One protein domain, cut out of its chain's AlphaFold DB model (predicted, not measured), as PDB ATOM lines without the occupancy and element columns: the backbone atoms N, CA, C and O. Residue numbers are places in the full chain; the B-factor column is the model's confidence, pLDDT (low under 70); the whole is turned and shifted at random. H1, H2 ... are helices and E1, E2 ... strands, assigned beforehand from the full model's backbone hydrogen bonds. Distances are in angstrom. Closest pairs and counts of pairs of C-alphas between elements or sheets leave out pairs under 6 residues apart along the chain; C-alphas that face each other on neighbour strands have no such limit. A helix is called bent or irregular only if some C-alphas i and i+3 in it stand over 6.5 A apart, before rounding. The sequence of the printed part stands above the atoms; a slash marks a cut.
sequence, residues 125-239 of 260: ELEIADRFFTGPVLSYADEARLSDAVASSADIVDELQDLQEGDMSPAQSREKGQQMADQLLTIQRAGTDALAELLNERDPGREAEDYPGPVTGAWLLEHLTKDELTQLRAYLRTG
ATOM      1  N   GLU A 125      -9.520 -25.030  53.810       87.19
ATOM      2  CA  GLU A 125      -9.803 -25.998  54.862       87.19
ATOM      3  C   GLU A 125     -10.318 -27.258  54.178       87.19
ATOM      4  O   GLU A 125     -11.198 -27.188  53.320       87.19
ATOM      5  N   LEU A 126      -9.735 -28.404  54.507       87.88
ATOM      6  CA  LEU A 126     -10.128 -29.680  53.923       87.88
ATOM      7  C   LEU A 126      -9.995 -30.803  54.942       87.88
ATOM      8  O   LEU A 126      -9.178 -30.736  55.859       87.88
ATOM      9  N   GLU A 127     -10.778 -31.852  54.741       87.25
ATOM     10  CA  GLU A 127     -10.736 -33.062  55.548       87.25
ATOM     11  C   GLU A 127     -10.537 -34.270  54.632       87.25
ATOM     12  O   GLU A 127     -11.241 -34.419  53.634       87.25
ATOM     13  N   ILE A 128      -9.554 -35.118  54.941       86.94
ATOM     14  CA  ILE A 128      -9.303 -36.375  54.225       86.94
ATOM     15  C   ILE A 128      -9.200 -37.481  55.267       86.94
ATOM     16  O   ILE A 128      -8.306 -37.438  56.109       86.94
ATOM     17  N   ALA A 129     -10.086 -38.478  55.181       86.44
ATOM     18  CA  ALA A 129     -10.105 -39.629  56.088       86.44
ATOM     19  C   ALA A 129     -10.018 -39.212  57.572       86.44
ATOM     20  O   ALA A 129      -9.103 -39.617  58.291       86.44
ATOM     21  N   ASP A 130     -10.944 -38.341  57.986       83.00
ATOM     22  CA  ASP A 130     -11.066 -37.785  59.341       83.00
ATOM     23  C   ASP A 130      -9.856 -36.946  59.819       83.00
ATOM     24  O   ASP A 130      -9.725 -36.630  61.004       83.00
ATOM     25  N   ARG A 131      -8.946 -36.564  58.907       83.62
ATOM     26  CA  ARG A 131      -7.828 -35.649  59.184       83.62
ATOM     27  C   ARG A 131      -8.083 -34.285  58.573       83.62
ATOM     28  O   ARG A 131      -8.286 -34.175  57.366       83.62
ATOM     29  N   PHE A 132      -7.988 -33.252  59.399       87.44
ATOM     30  CA  PHE A 132      -8.143 -31.866  58.977       87.44
ATOM     31  C   PHE A 132      -6.814 -31.271  58.524       87.44
ATOM     32  O   PHE A 132      -5.799 -31.422  59.198       87.44
ATOM     33  N   PHE A 133      -6.851 -30.533  57.420       87.38
ATOM     34  CA  PHE A 133      -5.737 -29.740  56.919       87.38
ATOM     35  C   PHE A 133      -6.213 -28.315  56.661       87.38
ATOM     36  O   PHE A 133      -7.307 -28.087  56.138       87.38
ATOM     37  N   THR A 134      -5.384 -27.348  57.028       88.56
ATOM     38  CA  THR A 134      -5.668 -25.927  56.863       88.56
ATOM     39  C   THR A 134      -4.417 -25.170  56.447       88.56
ATOM     40  O   THR A 134      -3.312 -25.433  56.920       88.56
ATOM     41  N   GLY A 135      -4.579 -24.227  55.528       86.56
ATOM     42  CA  GLY A 135      -3.499 -23.344  55.119       86.56
ATOM     43  C   GLY A 135      -3.833 -22.560  53.861       86.56
ATOM     44  O   GLY A 135      -4.918 -22.706  53.300       86.56
ATOM     45  N   PRO A 136      -2.912 -21.722  53.375       86.94
ATOM     46  CA  PRO A 136      -3.161 -20.923  52.191       86.94
ATOM     47  C   PRO A 136      -3.292 -21.790  50.930       86.94
ATOM     48  O   PRO A 136      -2.643 -22.840  50.796       86.94
ATOM     49  N   VAL A 137      -4.085 -21.286  49.979       88.75
ATOM     50  CA  VAL A 137      -4.060 -21.698  48.571       88.75
ATOM     51  C   VAL A 137      -2.611 -21.711  48.082       88.75
ATOM     52  O   VAL A 137      -1.841 -20.811  48.429       88.75
ATOM     53  N   LEU A 138      -2.257 -22.714  47.272       90.31
ATOM     54  CA  LEU A 138      -0.896 -22.931  46.783       90.31
ATOM     55  C   LEU A 138      -0.295 -21.648  46.215       90.31
ATOM     56  O   LEU A 138      -0.894 -20.991  45.363       90.31
ATOM     57  N   SER A 139       0.900 -21.316  46.689       91.75
ATOM     58  CA  SER A 139       1.726 -20.275  46.085       91.75
ATOM     59  C   SER A 139       2.268 -20.746  44.732       91.75
ATOM     60  O   SER A 139       2.283 -21.944  44.431       91.75
ATOM     61  N   TYR A 140       2.782 -19.833  43.911       91.12
ATOM     62  CA  TYR A 140       3.508 -20.236  42.704       91.12
ATOM     63  C   TYR A 140       4.726 -21.118  43.006       91.12
ATOM     64  O   TYR A 140       5.059 -21.985  42.199       91.12
ATOM     65  N   ALA A 141       5.384 -20.925  44.152       91.19
ATOM     66  CA  ALA A 141       6.474 -21.787  44.598       91.19
ATOM     67  C   ALA A 141       5.974 -23.215  44.868       91.19
ATOM     68  O   ALA A 141       6.604 -24.173  44.420       91.19
ATOM     69  N   ASP A 142       4.821 -23.369  45.521       91.38
ATOM     70  CA  ASP A 142       4.204 -24.680  45.758       91.38
ATOM     71  C   ASP A 142       3.762 -25.336  44.441       91.38
ATOM     72  O   ASP A 142       3.995 -26.525  44.214       91.38
ATOM     73  N   GLU A 143       3.168 -24.558  43.529       88.56
ATOM     74  CA  GLU A 143       2.790 -25.036  42.197       88.56
ATOM     75  C   GLU A 143       4.006 -25.492  41.379       88.56
ATOM     76  O   GLU A 143       3.927 -26.499  40.665       88.56
ATOM     77  N   ALA A 144       5.133 -24.784  41.490       87.81
ATOM     78  CA  ALA A 144       6.387 -25.163  40.851       87.81
ATOM     79  C   ALA A 144       6.941 -26.463  41.442       87.81
ATOM     80  O   ALA A 144       7.274 -27.361  40.674       87.81
ATOM     81  N   ARG A 145       6.947 -26.625  42.775       87.19
ATOM     82  CA  ARG A 145       7.355 -27.881  43.438       87.19
ATOM     83  C   ARG A 145       6.516 -29.073  42.970       87.19
ATOM     84  O   ARG A 145       7.072 -30.103  42.597       87.19
ATOM     85  N   LEU A 146       5.189 -28.919  42.916       85.38
ATOM     86  CA  LEU A 146       4.293 -29.961  42.395       85.38
ATOM     87  C   LEU A 146       4.564 -30.277  40.924       85.38
ATOM     88  O   LEU A 146       4.480 -31.430  40.506       85.38
ATOM     89  N   SER A 147       4.842 -29.253  40.123       82.75
ATOM     90  CA  SER A 147       5.117 -29.426  38.697       82.75
ATOM     91  C   SER A 147       6.467 -30.098  38.459       82.75
ATOM     92  O   SER A 147       6.545 -30.981  37.615       82.75
ATOM     93  N   ASP A 148       7.495 -29.755  39.234       82.88
ATOM     94  CA  ASP A 148       8.839 -30.336  39.157       82.88
ATOM     95  C   ASP A 148       8.860 -31.815  39.557       82.88
ATOM     96  O   ASP A 148       9.518 -32.627  38.901       82.88
ATOM     97  N   ALA A 149       8.099 -32.187  40.588       79.31
ATOM     98  CA  ALA A 149       7.942 -33.582  40.994       79.31
ATOM     99  C   ALA A 149       7.362 -34.445  39.857       79.31
ATOM    100  O   ALA A 149       7.792 -35.576  39.634       79.31
ATOM    101  N   VAL A 150       6.423 -33.884  39.090       72.38
ATOM    102  CA  VAL A 150       5.807 -34.560  37.941       72.38
ATOM    103  C   VAL A 150       6.716 -34.513  36.705       72.38
ATOM    104  O   VAL A 150       6.858 -35.526  36.027       72.38
ATOM    105  N   ALA A 151       7.357 -33.374  36.422       68.94
ATOM    106  CA  ALA A 151       8.173 -33.154  35.224       68.94
ATOM    107  C   ALA A 151       9.490 -33.941  35.240       68.94
ATOM    108  O   ALA A 151       9.806 -34.602  34.258       68.94
ATOM    109  N   SER A 152      10.188 -33.983  36.380       62.84
ATOM    110  CA  SER A 152      11.379 -34.835  36.561       62.84
ATOM    111  C   SER A 152      11.110 -36.319  36.297       62.84
ATOM    112  O   SER A 152      12.024 -37.078  35.978       62.84
ATOM    113  N   SER A 153       9.846 -36.727  36.403       59.69
ATOM    114  CA  SER A 153       9.399 -38.085  36.109       59.69
ATOM    115  C   SER A 153       8.870 -38.243  34.670       59.69
ATOM    116  O   SER A 153       8.778 -39.368  34.186       59.69
ATOM    117  N   ALA A 154       8.536 -37.142  33.981       57.94
ATOM    118  CA  ALA A 154       7.999 -37.107  32.617       57.94
ATOM    119  C   ALA A 154       9.082 -36.998  31.531       57.94
ATOM    120  O   ALA A 154       8.903 -37.595  30.474       57.94
ATOM    121  N   ASP A 155      10.226 -36.356  31.804       59.19
ATOM    122  CA  ASP A 155      11.389 -36.345  30.892       59.19
ATOM    123  C   ASP A 155      11.850 -37.777  30.534       59.19
ATOM    124  O   ASP A 155      12.357 -38.050  29.449       59.19
ATOM    125  N   ILE A 156      11.585 -38.726  31.435       54.81
ATOM    126  CA  ILE A 156      11.841 -40.161  31.271       54.81
ATOM    127  C   ILE A 156      10.888 -40.804  30.234       54.81
ATOM    128  O   ILE A 156      11.251 -41.781  29.577       54.81
ATOM    129  N   VAL A 157       9.666 -40.281  30.071       56.66
ATOM    130  CA  VAL A 157       8.652 -40.816  29.143       56.66
ATOM    131  C   VAL A 157       8.942 -40.412  27.702       56.66
ATOM    132  O   VAL A 157       8.795 -41.251  26.811       56.66
ATOM    133  N   ASP A 158       9.385 -39.175  27.473       58.53
ATOM    134  CA  ASP A 158       9.760 -38.698  26.136       58.53
ATOM    135  C   ASP A 158      10.988 -39.462  25.609       58.53
ATOM    136  O   ASP A 158      10.974 -39.949  24.477       58.53
ATOM    137  N   GLU A 159      11.982 -39.732  26.467       60.22
ATOM    138  CA  GLU A 159      13.140 -40.575  26.121       60.22
ATOM    139  C   GLU A 159      12.726 -42.016  25.734       60.22
ATOM    140  O   GLU A 159      13.348 -42.654  24.877       60.22
ATOM    141  N   LEU A 160      11.625 -42.537  26.295       55.66
ATOM    142  CA  LEU A 160      11.052 -43.825  25.886       55.66
ATOM    143  C   LEU A 160      10.194 -43.755  24.613       55.66
ATOM    144  O   LEU A 160      10.100 -44.765  23.899       55.66
ATOM    145  N   GLN A 161       9.538 -42.630  24.324       58.38
ATOM    146  CA  GLN A 161       8.755 -42.448  23.096       58.38
ATOM    147  C   GLN A 161       9.653 -42.308  21.864       58.38
ATOM    148  O   GLN A 161       9.350 -42.914  20.840       58.38
ATOM    149  N   ASP A 162      10.817 -41.672  21.975       59.75
ATOM    150  CA  ASP A 162      11.774 -41.589  20.861       59.75
ATOM    151  C   ASP A 162      12.324 -42.971  20.449       59.75
ATOM    152  O   ASP A 162      12.610 -43.241  19.282       59.75
ATOM    153  N   LEU A 163      12.353 -43.936  21.375       54.97
ATOM    154  CA  LEU A 163      12.675 -45.342  21.086       54.97
ATOM    155  C   LEU A 163      11.548 -46.095  20.339       54.97
ATOM    156  O   LEU A 163      11.619 -47.316  20.186       54.97
ATOM    157  N   GLN A 164      10.439 -45.439  19.982       54.06
ATOM    158  CA  GLN A 164       9.238 -46.039  19.379       54.06
ATOM    159  C   GLN A 164       9.225 -45.954  17.845       54.06
ATOM    160  O   GLN A 164       8.458 -46.683  17.220       54.06
ATOM    161  N   GLU A 165      10.102 -45.151  17.234       56.56
ATOM    162  CA  GLU A 165      10.174 -44.976  15.772       56.56
ATOM    163  C   GLU A 165      10.834 -46.157  15.020       56.56
ATOM    164  O   GLU A 165      11.003 -46.117  13.801       56.56
ATOM    165  N   GLY A 166      11.184 -47.241  15.723       60.47
ATOM    166  CA  GLY A 166      11.730 -48.471  15.142       60.47
ATOM    167  C   GLY A 166      10.701 -49.599  14.993       60.47
ATOM    168  O   GLY A 166       9.765 -49.720  15.780       60.47
ATOM    169  N   ASP A 167      10.917 -50.474  14.007       62.19
ATOM    170  CA  ASP A 167      10.104 -51.666  13.724       62.19
ATOM    171  C   ASP A 167      10.210 -52.679  14.895       62.19
ATOM    172  O   ASP A 167      11.114 -53.517  14.952       62.19
ATOM    173  N   MET A 168       9.340 -52.546  15.905       71.81
ATOM    174  CA  MET A 168       9.367 -53.358  17.130       71.81
ATOM    175  C   MET A 168       8.578 -54.664  16.983       71.81
ATOM    176  O   MET A 168       7.449 -54.697  16.492       71.81
ATOM    177  N   SER A 169       9.136 -55.759  17.502       81.38
ATOM    178  CA  SER A 169       8.439 -57.047  17.596       81.38
ATOM    179  C   SER A 169       7.323 -57.035  18.661       81.38
ATOM    180  O   SER A 169       7.407 -56.298  19.644       81.38
ATOM    181  N   PRO A 170       6.311 -57.924  18.573       78.25
ATOM    182  CA  PRO A 170       5.234 -58.008  19.567       78.25
ATOM    183  C   PRO A 170       5.695 -58.274  21.010       78.25
ATOM    184  O   PRO A 170       4.983 -57.919  21.947       78.25
ATOM    185  N   ALA A 171       6.852 -58.917  21.205       78.94
ATOM    186  CA  ALA A 171       7.438 -59.125  22.530       78.94
ATOM    187  C   ALA A 171       8.013 -57.815  23.095       78.94
ATOM    188  O   ALA A 171       7.719 -57.470  24.237       78.94
ATOM    189  N   GLN A 172       8.726 -57.050  22.262       77.38
ATOM    190  CA  GLN A 172       9.257 -55.729  22.613       77.38
ATOM    191  C   GLN A 172       8.132 -54.730  22.902       77.38
ATOM    192  O   GLN A 172       8.223 -53.972  23.859       77.38
ATOM    193  N   SER A 173       7.024 -54.780  22.155       75.81
ATOM    194  CA  SER A 173       5.862 -53.923  22.424       75.81
ATOM    195  C   SER A 173       5.196 -54.219  23.773       75.81
ATOM    196  O   SER A 173       4.724 -53.294  24.430       75.81
ATOM    197  N   ARG A 174       5.153 -55.485  24.216       78.06
ATOM    198  CA  ARG A 174       4.611 -55.843  25.542       78.06
ATOM    199  C   ARG A 174       5.538 -55.413  26.671       78.06
ATOM    200  O   ARG A 174       5.067 -54.832  27.639       78.06
ATOM    201  N   GLU A 175       6.833 -55.683  26.533       79.50
ATOM    202  CA  GLU A 175       7.844 -55.276  27.511       79.50
ATOM    203  C   GLU A 175       7.884 -53.750  27.661       79.50
ATOM    204  O   GLU A 175       7.846 -53.236  28.775       79.50
ATOM    205  N   LYS A 176       7.821 -53.016  26.546       71.88
ATOM    206  CA  LYS A 176       7.739 -51.553  26.546       71.88
ATOM    207  C   LYS A 176       6.426 -51.033  27.136       71.88
ATOM    208  O   LYS A 176       6.443 -50.061  27.881       71.88
ATOM    209  N   GLY A 177       5.297 -51.686  26.854       75.75
ATOM    210  CA  GLY A 177       4.011 -51.350  27.478       75.75
ATOM    211  C   GLY A 177       4.041 -51.514  29.000       75.75
ATOM    212  O   GLY A 177       3.500 -50.677  29.718       75.75
ATOM    213  N   GLN A 178       4.730 -52.546  29.493       81.44
ATOM    214  CA  GLN A 178       4.967 -52.748  30.922       81.44
ATOM    215  C   GLN A 178       5.881 -51.656  31.500       81.44
ATOM    216  O   GLN A 178       5.532 -51.053  32.509       81.44
ATOM    217  N   GLN A 179       6.989 -51.333  30.824       78.19
ATOM    218  CA  GLN A 179       7.896 -50.253  31.236       78.19
ATOM    219  C   GLN A 179       7.189 -48.892  31.297       78.19
ATOM    220  O   GLN A 179       7.351 -48.164  32.272       78.19
ATOM    221  N   MET A 180       6.357 -48.564  30.303       73.56
ATOM    222  CA  MET A 180       5.543 -47.344  30.315       73.56
ATOM    223  C   MET A 180       4.545 -47.335  31.479       73.56
ATOM    224  O   MET A 180       4.372 -46.305  32.124       73.56
ATOM    225  N   ALA A 181       3.903 -48.468  31.781       75.75
ATOM    226  CA  ALA A 181       2.978 -48.569  32.911       75.75
ATOM    227  C   ALA A 181       3.688 -48.381  34.265       75.75
ATOM    228  O   ALA A 181       3.204 -47.625  35.110       75.75
ATOM    229  N   ASP A 182       4.852 -49.006  34.452       79.06
ATOM    230  CA  ASP A 182       5.665 -48.876  35.667       79.06
ATOM    231  C   ASP A 182       6.188 -47.439  35.849       79.06
ATOM    232  O   ASP A 182       6.226 -46.903  36.963       79.06
ATOM    233  N   GLN A 183       6.538 -46.771  34.750       72.50
ATOM    234  CA  GLN A 183       6.945 -45.370  34.778       72.50
ATOM    235  C   GLN A 183       5.786 -44.440  35.105       72.50
ATOM    236  O   GLN A 183       5.932 -43.629  36.011       72.50
ATOM    237  N   LEU A 184       4.620 -44.590  34.468       73.81
ATOM    238  CA  LEU A 184       3.426 -43.803  34.801       73.81
ATOM    239  C   LEU A 184       3.058 -43.925  36.285       73.81
ATOM    240  O   LEU A 184       2.706 -42.928  36.916       73.81
ATOM    241  N   LEU A 185       3.196 -45.124  36.859       77.19
ATOM    242  CA  LEU A 185       3.013 -45.346  38.291       77.19
ATOM    243  C   LEU A 185       4.054 -44.585  39.129       77.19
ATOM    244  O   LEU A 185       3.725 -44.057  40.190       77.19
ATOM    245  N   THR A 186       5.295 -44.500  38.652       78.19
ATOM    246  CA  THR A 186       6.366 -43.715  39.284       78.19
ATOM    247  C   THR A 186       6.068 -42.213  39.232       78.19
ATOM    248  O   THR A 186       6.151 -41.563  40.271       78.19
ATOM    249  N   ILE A 187       5.621 -41.676  38.085       74.56
ATOM    250  CA  ILE A 187       5.192 -40.266  37.957       74.56
ATOM    251  C   ILE A 187       4.051 -39.969  38.927       74.56
ATOM    252  O   ILE A 187       4.069 -38.969  39.646       74.56
ATOM    253  N   GLN A 188       3.051 -40.854  38.954       77.69
ATOM    254  CA  GLN A 188       1.901 -40.701  39.831       77.69
ATOM    255  C   GLN A 188       2.338 -40.680  41.298       77.69
ATOM    256  O   GLN A 188       1.883 -39.818  42.044       77.69
ATOM    257  N   ARG A 189       3.248 -41.571  41.708       82.75
ATOM    258  CA  ARG A 189       3.795 -41.581  43.071       82.75
ATOM    259  C   ARG A 189       4.551 -40.301  43.398       82.75
ATOM    260  O   ARG A 189       4.204 -39.681  44.391       82.75
ATOM    261  N   ALA A 190       5.469 -39.851  42.542       82.38
ATOM    262  CA  ALA A 190       6.237 -38.626  42.774       82.38
ATOM    263  C   ALA A 190       5.332 -37.392  42.951       82.38
ATOM    264  O   ALA A 190       5.493 -36.624  43.898       82.38
ATOM    265  N   GLY A 191       4.320 -37.235  42.088       83.19
ATOM    266  CA  GLY A 191       3.336 -36.160  42.227       83.19
ATOM    267  C   GLY A 191       2.486 -36.281  43.496       83.19
ATOM    268  O   GLY A 191       2.139 -35.268  44.103       83.19
ATOM    269  N   THR A 192       2.171 -37.507  43.922       87.69
ATOM    270  CA  THR A 192       1.384 -37.753  45.138       87.69
ATOM    271  C   THR A 192       2.220 -37.554  46.408       87.69
ATOM    272  O   THR A 192       1.707 -37.032  47.391       87.69
ATOM    273  N   ASP A 193       3.508 -37.893  46.392       90.62
ATOM    274  CA  ASP A 193       4.431 -37.638  47.500       90.62
ATOM    275  C   ASP A 193       4.646 -36.130  47.702       90.62
ATOM    276  O   ASP A 193       4.519 -35.640  48.822       90.62
ATOM    277  N   ALA A 194       4.844 -35.365  46.625       89.31
ATOM    278  CA  ALA A 194       4.930 -33.904  46.714       89.31
ATOM    279  C   ALA A 194       3.627 -33.270  47.244       89.31
ATOM    280  O   ALA A 194       3.653 -32.307  48.011       89.31
ATOM    281  N   LEU A 195       2.470 -33.830  46.876       90.69
ATOM    282  CA  LEU A 195       1.180 -33.408  47.424       90.69
ATOM    283  C   LEU A 195       1.057 -33.741  48.921       90.69
ATOM    284  O   LEU A 195       0.557 -32.922  49.689       90.69
ATOM    285  N   ALA A 196       1.538 -34.912  49.342       92.31
ATOM    286  CA  ALA A 196       1.570 -35.311  50.745       92.31
ATOM    287  C   ALA A 196       2.445 -34.376  51.589       92.31
ATOM    288  O   ALA A 196       2.044 -33.986  52.684       92.31
ATOM    289  N   GLU A 197       3.615 -33.978  51.085       92.50
ATOM    290  CA  GLU A 197       4.482 -32.997  51.747       92.50
ATOM    291  C   GLU A 197       3.751 -31.670  51.979       92.50
ATOM    292  O   GLU A 197       3.710 -31.184  53.111       92.50
ATOM    293  N   LEU A 198       3.079 -31.141  50.950       91.94
ATOM    294  CA  LEU A 198       2.294 -29.908  51.062       91.94
ATOM    295  C   LEU A 198       1.119 -30.028  52.042       91.94
ATOM    296  O   LEU A 198       0.788 -29.052  52.716       91.94
ATOM    297  N   LEU A 199       0.479 -31.196  52.142       91.62
ATOM    298  CA  LEU A 199      -0.564 -31.435  53.143       91.62
ATOM    299  C   LEU A 199       0.014 -31.492  54.558       91.62
ATOM    300  O   LEU A 199      -0.568 -30.921  55.471       91.62
ATOM    301  N   ASN A 200       1.179 -32.108  54.755       92.19
ATOM    302  CA  ASN A 200       1.828 -32.163  56.069       92.19
ATOM    303  C   ASN A 200       2.262 -30.786  56.589       92.19
ATOM    304  O   ASN A 200       2.302 -30.574  57.800       92.19
ATOM    305  N   GLU A 201       2.601 -29.852  55.698       90.31
ATOM    306  CA  GLU A 201       2.838 -28.443  56.057       90.31
ATOM    307  C   GLU A 201       1.555 -27.734  56.525       90.31
ATOM    308  O   GLU A 201       1.624 -26.727  57.226       90.31
ATOM    309  N   ARG A 202       0.396 -28.278  56.148       87.19
ATOM    310  CA  ARG A 202      -0.951 -27.767  56.426       87.19
ATOM    311  C   ARG A 202      -1.672 -28.574  57.506       87.19
ATOM    312  O   ARG A 202      -2.871 -28.403  57.684       87.19
ATOM    313  N   ASP A 203      -0.984 -29.473  58.206       88.12
ATOM    314  CA  ASP A 203      -1.586 -30.312  59.243       88.12
ATOM    315  C   ASP A 203      -1.467 -29.635  60.624       88.12
ATOM    316  O   ASP A 203      -0.385 -29.654  61.224       88.12
ATOM    317  N   PRO A 204      -2.554 -29.047  61.164       82.44
ATOM    318  CA  PRO A 204      -2.532 -28.416  62.481       82.44
ATOM    319  C   PRO A 204      -2.367 -29.437  63.618       82.44
ATOM    320  O   PRO A 204      -1.960 -29.070  64.718       82.44
ATOM    321  N   GLY A 205      -2.665 -30.716  63.371       79.38
ATOM    322  CA  GLY A 205      -2.551 -31.807  64.335       79.38
ATOM    323  C   GLY A 205      -1.127 -32.332  64.507       79.38
ATOM    324  O   GLY A 205      -0.901 -33.182  65.363       79.38
ATOM    325  N   ARG A 206      -0.146 -31.832  63.742       78.56
ATOM    326  CA  ARG A 206       1.251 -32.299  63.799       78.56
ATOM    327  C   ARG A 206       1.910 -32.151  65.172       78.56
ATOM    328  O   ARG A 206       2.833 -32.900  65.488       78.56
ATOM    329  N   GLU A 207       1.444 -31.202  65.975       78.44
ATOM    330  CA  GLU A 207       1.929 -30.967  67.340       78.44
ATOM    331  C   GLU A 207       1.064 -31.648  68.418       78.44
ATOM    332  O   GLU A 207       1.376 -31.545  69.605       78.44
ATOM    333  N   ALA A 208      -0.012 -32.344  68.034       81.12
ATOM    334  CA  ALA A 208      -0.913 -33.012  68.967       81.12
ATOM    335  C   ALA A 208      -0.297 -34.300  69.545       81.12
ATOM    336  O   ALA A 208       0.474 -35.000  68.886       81.12
ATOM    337  N   GLU A 209      -0.656 -34.635  70.789       75.62
ATOM    338  CA  GLU A 209      -0.152 -35.835  71.479       75.62
ATOM    339  C   GLU A 209      -0.595 -37.144  70.798       75.62
ATOM    340  O   GLU A 209       0.092 -38.160  70.896       75.62
ATOM    341  N   ASP A 210      -1.720 -37.113  70.090       81.38
ATOM    342  CA  ASP A 210      -2.350 -38.215  69.365       81.38
ATOM    343  C   ASP A 210      -2.117 -38.154  67.845       81.38
ATOM    344  O   ASP A 210      -2.862 -38.760  67.073       81.38
ATOM    345  N   TYR A 211      -1.062 -37.459  67.403       83.19
ATOM    346  CA  TYR A 211      -0.738 -37.309  65.988       83.19
ATOM    347  C   TYR A 211      -0.618 -38.671  65.268       83.19
ATOM    348  O   TYR A 211       0.287 -39.457  65.576       83.19
ATOM    349  N   PRO A 212      -1.459 -38.955  64.253       81.25
ATOM    350  CA  PRO A 212      -1.479 -40.248  63.560       81.25
ATOM    351  C   PRO A 212      -0.266 -40.480  62.638       81.25
ATOM    352  O   PRO A 212      -0.173 -41.518  61.985       81.25
ATOM    353  N   GLY A 213       0.678 -39.535  62.583       86.31
ATOM    354  CA  GLY A 213       1.873 -39.596  61.746       86.31
ATOM    355  C   GLY A 213       1.728 -38.829  60.426       86.31
ATOM    356  O   GLY A 213       0.635 -38.370  60.080       86.31
ATOM    357  N   PRO A 214       2.830 -38.650  59.678       90.25
ATOM    358  CA  PRO A 214       2.821 -37.888  58.436       90.25
ATOM    359  C   PRO A 214       1.983 -38.571  57.352       90.25
ATOM    360  O   PRO A 214       2.014 -39.791  57.190       90.25
ATOM    361  N   VAL A 215       1.273 -37.761  56.574       90.75
ATOM    362  CA  VAL A 215       0.668 -38.170  55.308       90.75
ATOM    363  C   VAL A 215       1.781 -38.549  54.333       90.75
ATOM    364  O   VAL A 215       2.790 -37.856  54.230       90.75
ATOM    365  N   THR A 216       1.613 -39.653  53.611       92.06
ATOM    366  CA  THR A 216       2.549 -40.108  52.568       92.06
ATOM    367  C   THR A 216       1.810 -40.245  51.243       92.06
ATOM    368  O   THR A 216       0.580 -40.348  51.240       92.06
ATOM    369  N   GLY A 217       2.518 -40.307  50.110       88.69
ATOM    370  CA  GLY A 217       1.849 -40.545  48.833       88.69
ATOM    371  C   GLY A 217       1.134 -41.897  48.789       88.69
ATOM    372  O   GLY A 217       0.048 -42.002  48.227       88.69
ATOM    373  N   ALA A 218       1.673 -42.919  49.463       88.81
ATOM    374  CA  ALA A 218       1.005 -44.211  49.616       88.81
ATOM    375  C   ALA A 218      -0.317 -44.099  50.390       88.81
ATOM    376  O   ALA A 218      -1.318 -44.661  49.957       88.81
ATOM    377  N   TRP A 219      -0.335 -43.334  51.487       92.62
ATOM    378  CA  TRP A 219      -1.559 -43.075  52.252       92.62
ATOM    379  C   TRP A 219      -2.607 -42.351  51.403       92.62
ATOM    380  O   TRP A 219      -3.774 -42.734  51.411       92.62
ATOM    381  N   LEU A 220      -2.193 -41.354  50.615       90.44
ATOM    382  CA  LEU A 220      -3.097 -40.645  49.708       90.44
ATOM    383  C   LEU A 220      -3.683 -41.573  48.641       90.44
ATOM    384  O   LEU A 220      -4.875 -41.501  48.379       90.44
ATOM    385  N   LEU A 221      -2.886 -42.474  48.059       87.31
ATOM    386  CA  LEU A 221      -3.370 -43.452  47.074       87.31
ATOM    387  C   LEU A 221      -4.291 -44.526  47.676       87.31
ATOM    388  O   LEU A 221      -5.038 -45.164  46.938       87.31
ATOM    389  N   GLU A 222      -4.217 -44.757  48.988       90.00
ATOM    390  CA  GLU A 222      -5.106 -45.677  49.703       90.00
ATOM    391  C   GLU A 222      -6.472 -45.042  50.001       90.00
ATOM    392  O   GLU A 222      -7.485 -45.740  49.981       90.00
ATOM    393  N   HIS A 223      -6.506 -43.728  50.240       90.50
ATOM    394  CA  HIS A 223      -7.710 -43.017  50.683       90.50
ATOM    395  C   HIS A 223      -8.381 -42.183  49.587       90.50
ATOM    396  O   HIS A 223      -9.546 -41.832  49.741       90.50
ATOM    397  N   LEU A 224      -7.675 -41.866  48.498       86.69
ATOM    398  CA  LEU A 224      -8.178 -41.045  47.401       86.69
ATOM    399  C   LEU A 224      -8.008 -41.751  46.058       86.69
ATOM    400  O   LEU A 224      -6.955 -42.294  45.714       86.69
ATOM    401  N   THR A 225      -9.051 -41.668  45.244       84.62
ATOM    402  CA  THR A 225      -9.012 -42.037  43.833       84.62
ATOM    403  C   THR A 225      -8.187 -41.035  43.021       84.62
ATOM    404  O   THR A 225      -7.895 -39.914  43.441       84.62
ATOM    405  N   LYS A 226      -7.832 -41.412  41.788       78.75
ATOM    406  CA  LYS A 226      -7.125 -40.522  40.853       78.75
ATOM    407  C   LYS A 226      -7.896 -39.220  40.580       78.75
ATOM    408  O   LYS A 226      -7.282 -38.156  40.455       78.75
ATOM    409  N   ASP A 227      -9.217 -39.309  40.475       79.38
ATOM    410  CA  ASP A 227     -10.064 -38.151  40.198       79.38
ATOM    411  C   ASP A 227     -10.128 -37.233  41.422       79.38
ATOM    412  O   ASP A 227      -9.960 -36.023  41.283       79.38
ATOM    413  N   GLU A 228     -10.236 -37.796  42.627       83.88
ATOM    414  CA  GLU A 228     -10.182 -37.034  43.880       83.88
ATOM    415  C   GLU A 228      -8.819 -36.370  44.097       83.88
ATOM    416  O   GLU A 228      -8.770 -35.213  44.495       83.88
ATOM    417  N   LEU A 229      -7.704 -37.025  43.753       84.44
ATOM    418  CA  LEU A 229      -6.376 -36.394  43.775       84.44
ATOM    419  C   LEU A 229      -6.287 -35.206  42.807       84.44
ATOM    420  O   LEU A 229      -5.668 -34.182  43.110       84.44
ATOM    421  N   THR A 230      -6.928 -35.323  41.643       81.62
ATOM    422  CA  THR A 230      -6.992 -34.239  40.655       81.62
ATOM    423  C   THR A 230      -7.832 -33.072  41.180       81.62
ATOM    424  O   THR A 230      -7.415 -31.915  41.072       81.62
ATOM    425  N   GLN A 231      -8.981 -33.365  41.792       82.94
ATOM    426  CA  GLN A 231      -9.851 -32.371  42.422       82.94
ATOM    427  C   GLN A 231      -9.180 -31.705  43.623       82.94
ATOM    428  O   GLN A 231      -9.233 -30.486  43.738       82.94
ATOM    429  N   LEU A 232      -8.477 -32.466  44.462       87.94
ATOM    430  CA  LEU A 232      -7.714 -31.960  45.598       87.94
ATOM    431  C   LEU A 232      -6.642 -30.970  45.139       87.94
ATOM    432  O   LEU A 232      -6.545 -29.871  45.680       87.94
ATOM    433  N   ARG A 233      -5.876 -31.302  44.094       86.25
ATOM    434  CA  ARG A 233      -4.890 -30.373  43.523       86.25
ATOM    435  C   ARG A 233      -5.547 -29.101  42.985       86.25
ATOM    436  O   ARG A 233      -5.002 -28.014  43.167       86.25
ATOM    437  N   ALA A 234      -6.693 -29.222  42.315       84.19
ATOM    438  CA  ALA A 234      -7.438 -28.063  41.826       84.19
ATOM    439  C   ALA A 234      -7.929 -27.187  42.989       84.19
ATOM    440  O   ALA A 234      -7.702 -25.980  42.962       84.19
ATOM    441  N   TYR A 235      -8.497 -27.807  44.024       86.62
ATOM    442  CA  TYR A 235      -8.994 -27.141  45.223       86.62
ATOM    443  C   TYR A 235      -7.881 -26.415  45.975       86.62
ATOM    444  O   TYR A 235      -8.023 -25.242  46.301       86.62
ATOM    445  N   LEU A 236      -6.726 -27.053  46.167       87.38
ATOM    446  CA  LEU A 236      -5.568 -26.409  46.786       87.38
ATOM    447  C   LEU A 236      -5.071 -25.203  45.976       87.38
ATOM    448  O   LEU A 236      -4.537 -24.271  46.565       87.38
ATOM    449  N   ARG A 237      -5.250 -25.194  44.647       84.62
ATOM    450  CA  ARG A 237      -4.822 -24.101  43.756       84.62
ATOM    451  C   ARG A 237      -5.810 -22.933  43.683       84.62
ATOM    452  O   ARG A 237      -5.392 -21.807  43.433       84.62
ATOM    453  N   THR A 238      -7.107 -23.173  43.835       80.88
ATOM    454  CA  THR A 238      -8.138 -22.126  43.667       80.88
ATOM    455  C   THR A 238      -8.836 -21.754  44.971       80.88
ATOM    456  O   THR A 238      -9.431 -20.685  45.071       80.88
ATOM    457  N   GLY A 239      -8.799 -22.636  45.971       80.00
ATOM    458  CA  GLY A 239      -9.660 -22.580  47.150       80.00
ATOM    459  C   GLY A 239     -11.141 -22.790  46.826       80.00
ATOM    460  O   GLY A 239     -11.993 -22.568  47.689       80.00
TER     461      GLY A 239
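AT A GLANCE: This is residues 125 to 239 of the 260 residues of an uncharacterized protein of Deinococcus sp. Leaf326 (UniProt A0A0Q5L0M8). The model is a long helical hairpin, H1 and H2 side by side, with a small, loosely built head at one end. The head gathers the two-stranded hairpin E1 E2 and the shorter helices H3, H4 and H5 around the last part of H2, while the turn between H1 and H2 lies at the far end of the long axis. The printed part has 115 residues with two named strands and five named helices, in the order E1 E2 H1 H2 H3 H4 H5; the sheet, E1 - E2, is antiparallel and the class is mostly helix. The whole is loose, with a radius of gyration of the C-alphas of 17.5 A, and a rod in outline, spanning 59 by 28 by 21 A.

IN THESE COORDINATES: E1, residues 125 to 128, begins with C-alpha 125 at (-9.803, -25.998, 54.862) and is 10.4 A long. E2, residues 131 to 136, measures 17.0 A. H1, residues 140 to 162, is 31.6 A long and has a kink of 34 degrees near residue 151. H2, residues 170 to 200, is the longest helix at 44.9 A, from C-alpha 170 at (5.234, -58.008, 19.567) to C-alpha 200 at (1.828, -32.163, 56.069). H3, residues 204 to 207, is irregular, with C-alphas 204 and 207 7.1 A apart. H4, residues 217 to 223, measures 10.0 A. H5, residues 226 to 238, is 18.6 A long and ends with C-alpha 238 at (-8.138, -22.126, 43.667).

HOW THE PARTS SIT: H1 and H2 form a helical hairpin: they touch, closest at the C-alphas of Ser 153 and Ile 187, 5.1 A apart, at a shallow tilt of 7 degrees, opposite ways. H2 touches H4 with residues 189 to 196 alone, about perpendicular at 89 degrees; the closest C-alphas, of Asp 193 and Gly 217, are 4.1 A apart. H2 and H5 are close but not clearly touching, with the closest C-alphas, of Leu 195 and Arg 233, 7.8 A apart. H4 and H5 meet only through their link. The hairpin E1 and E2 is antiparallel, with N 126 and O 133 at 2.9 A and N 133 and O 126 at 2.8 A, both within hydrogen-bond range. The closest C-alphas of E2 and H3 are those of Phe 133 and Pro 204, 6.6 A apart. E1 and H5 are near each other, with 6 pairs of C-alphas within 10 A. H1 and H4 are apart. In H2, H4 and H5 every O i to N i+4 pair is within hydrogen-bond range, in H1 16 of 19; H3 is too short for such a pair.

THE WHOLE: The two C-alphas farthest apart, those of Asp 167 and Glu 209, are 60.8 A apart. The printed part has no cut, and no link is long. The mean pLDDT of the printed part is 80.4; residues 151 to 167, of which 151 to 162 belong to H1, are under 70.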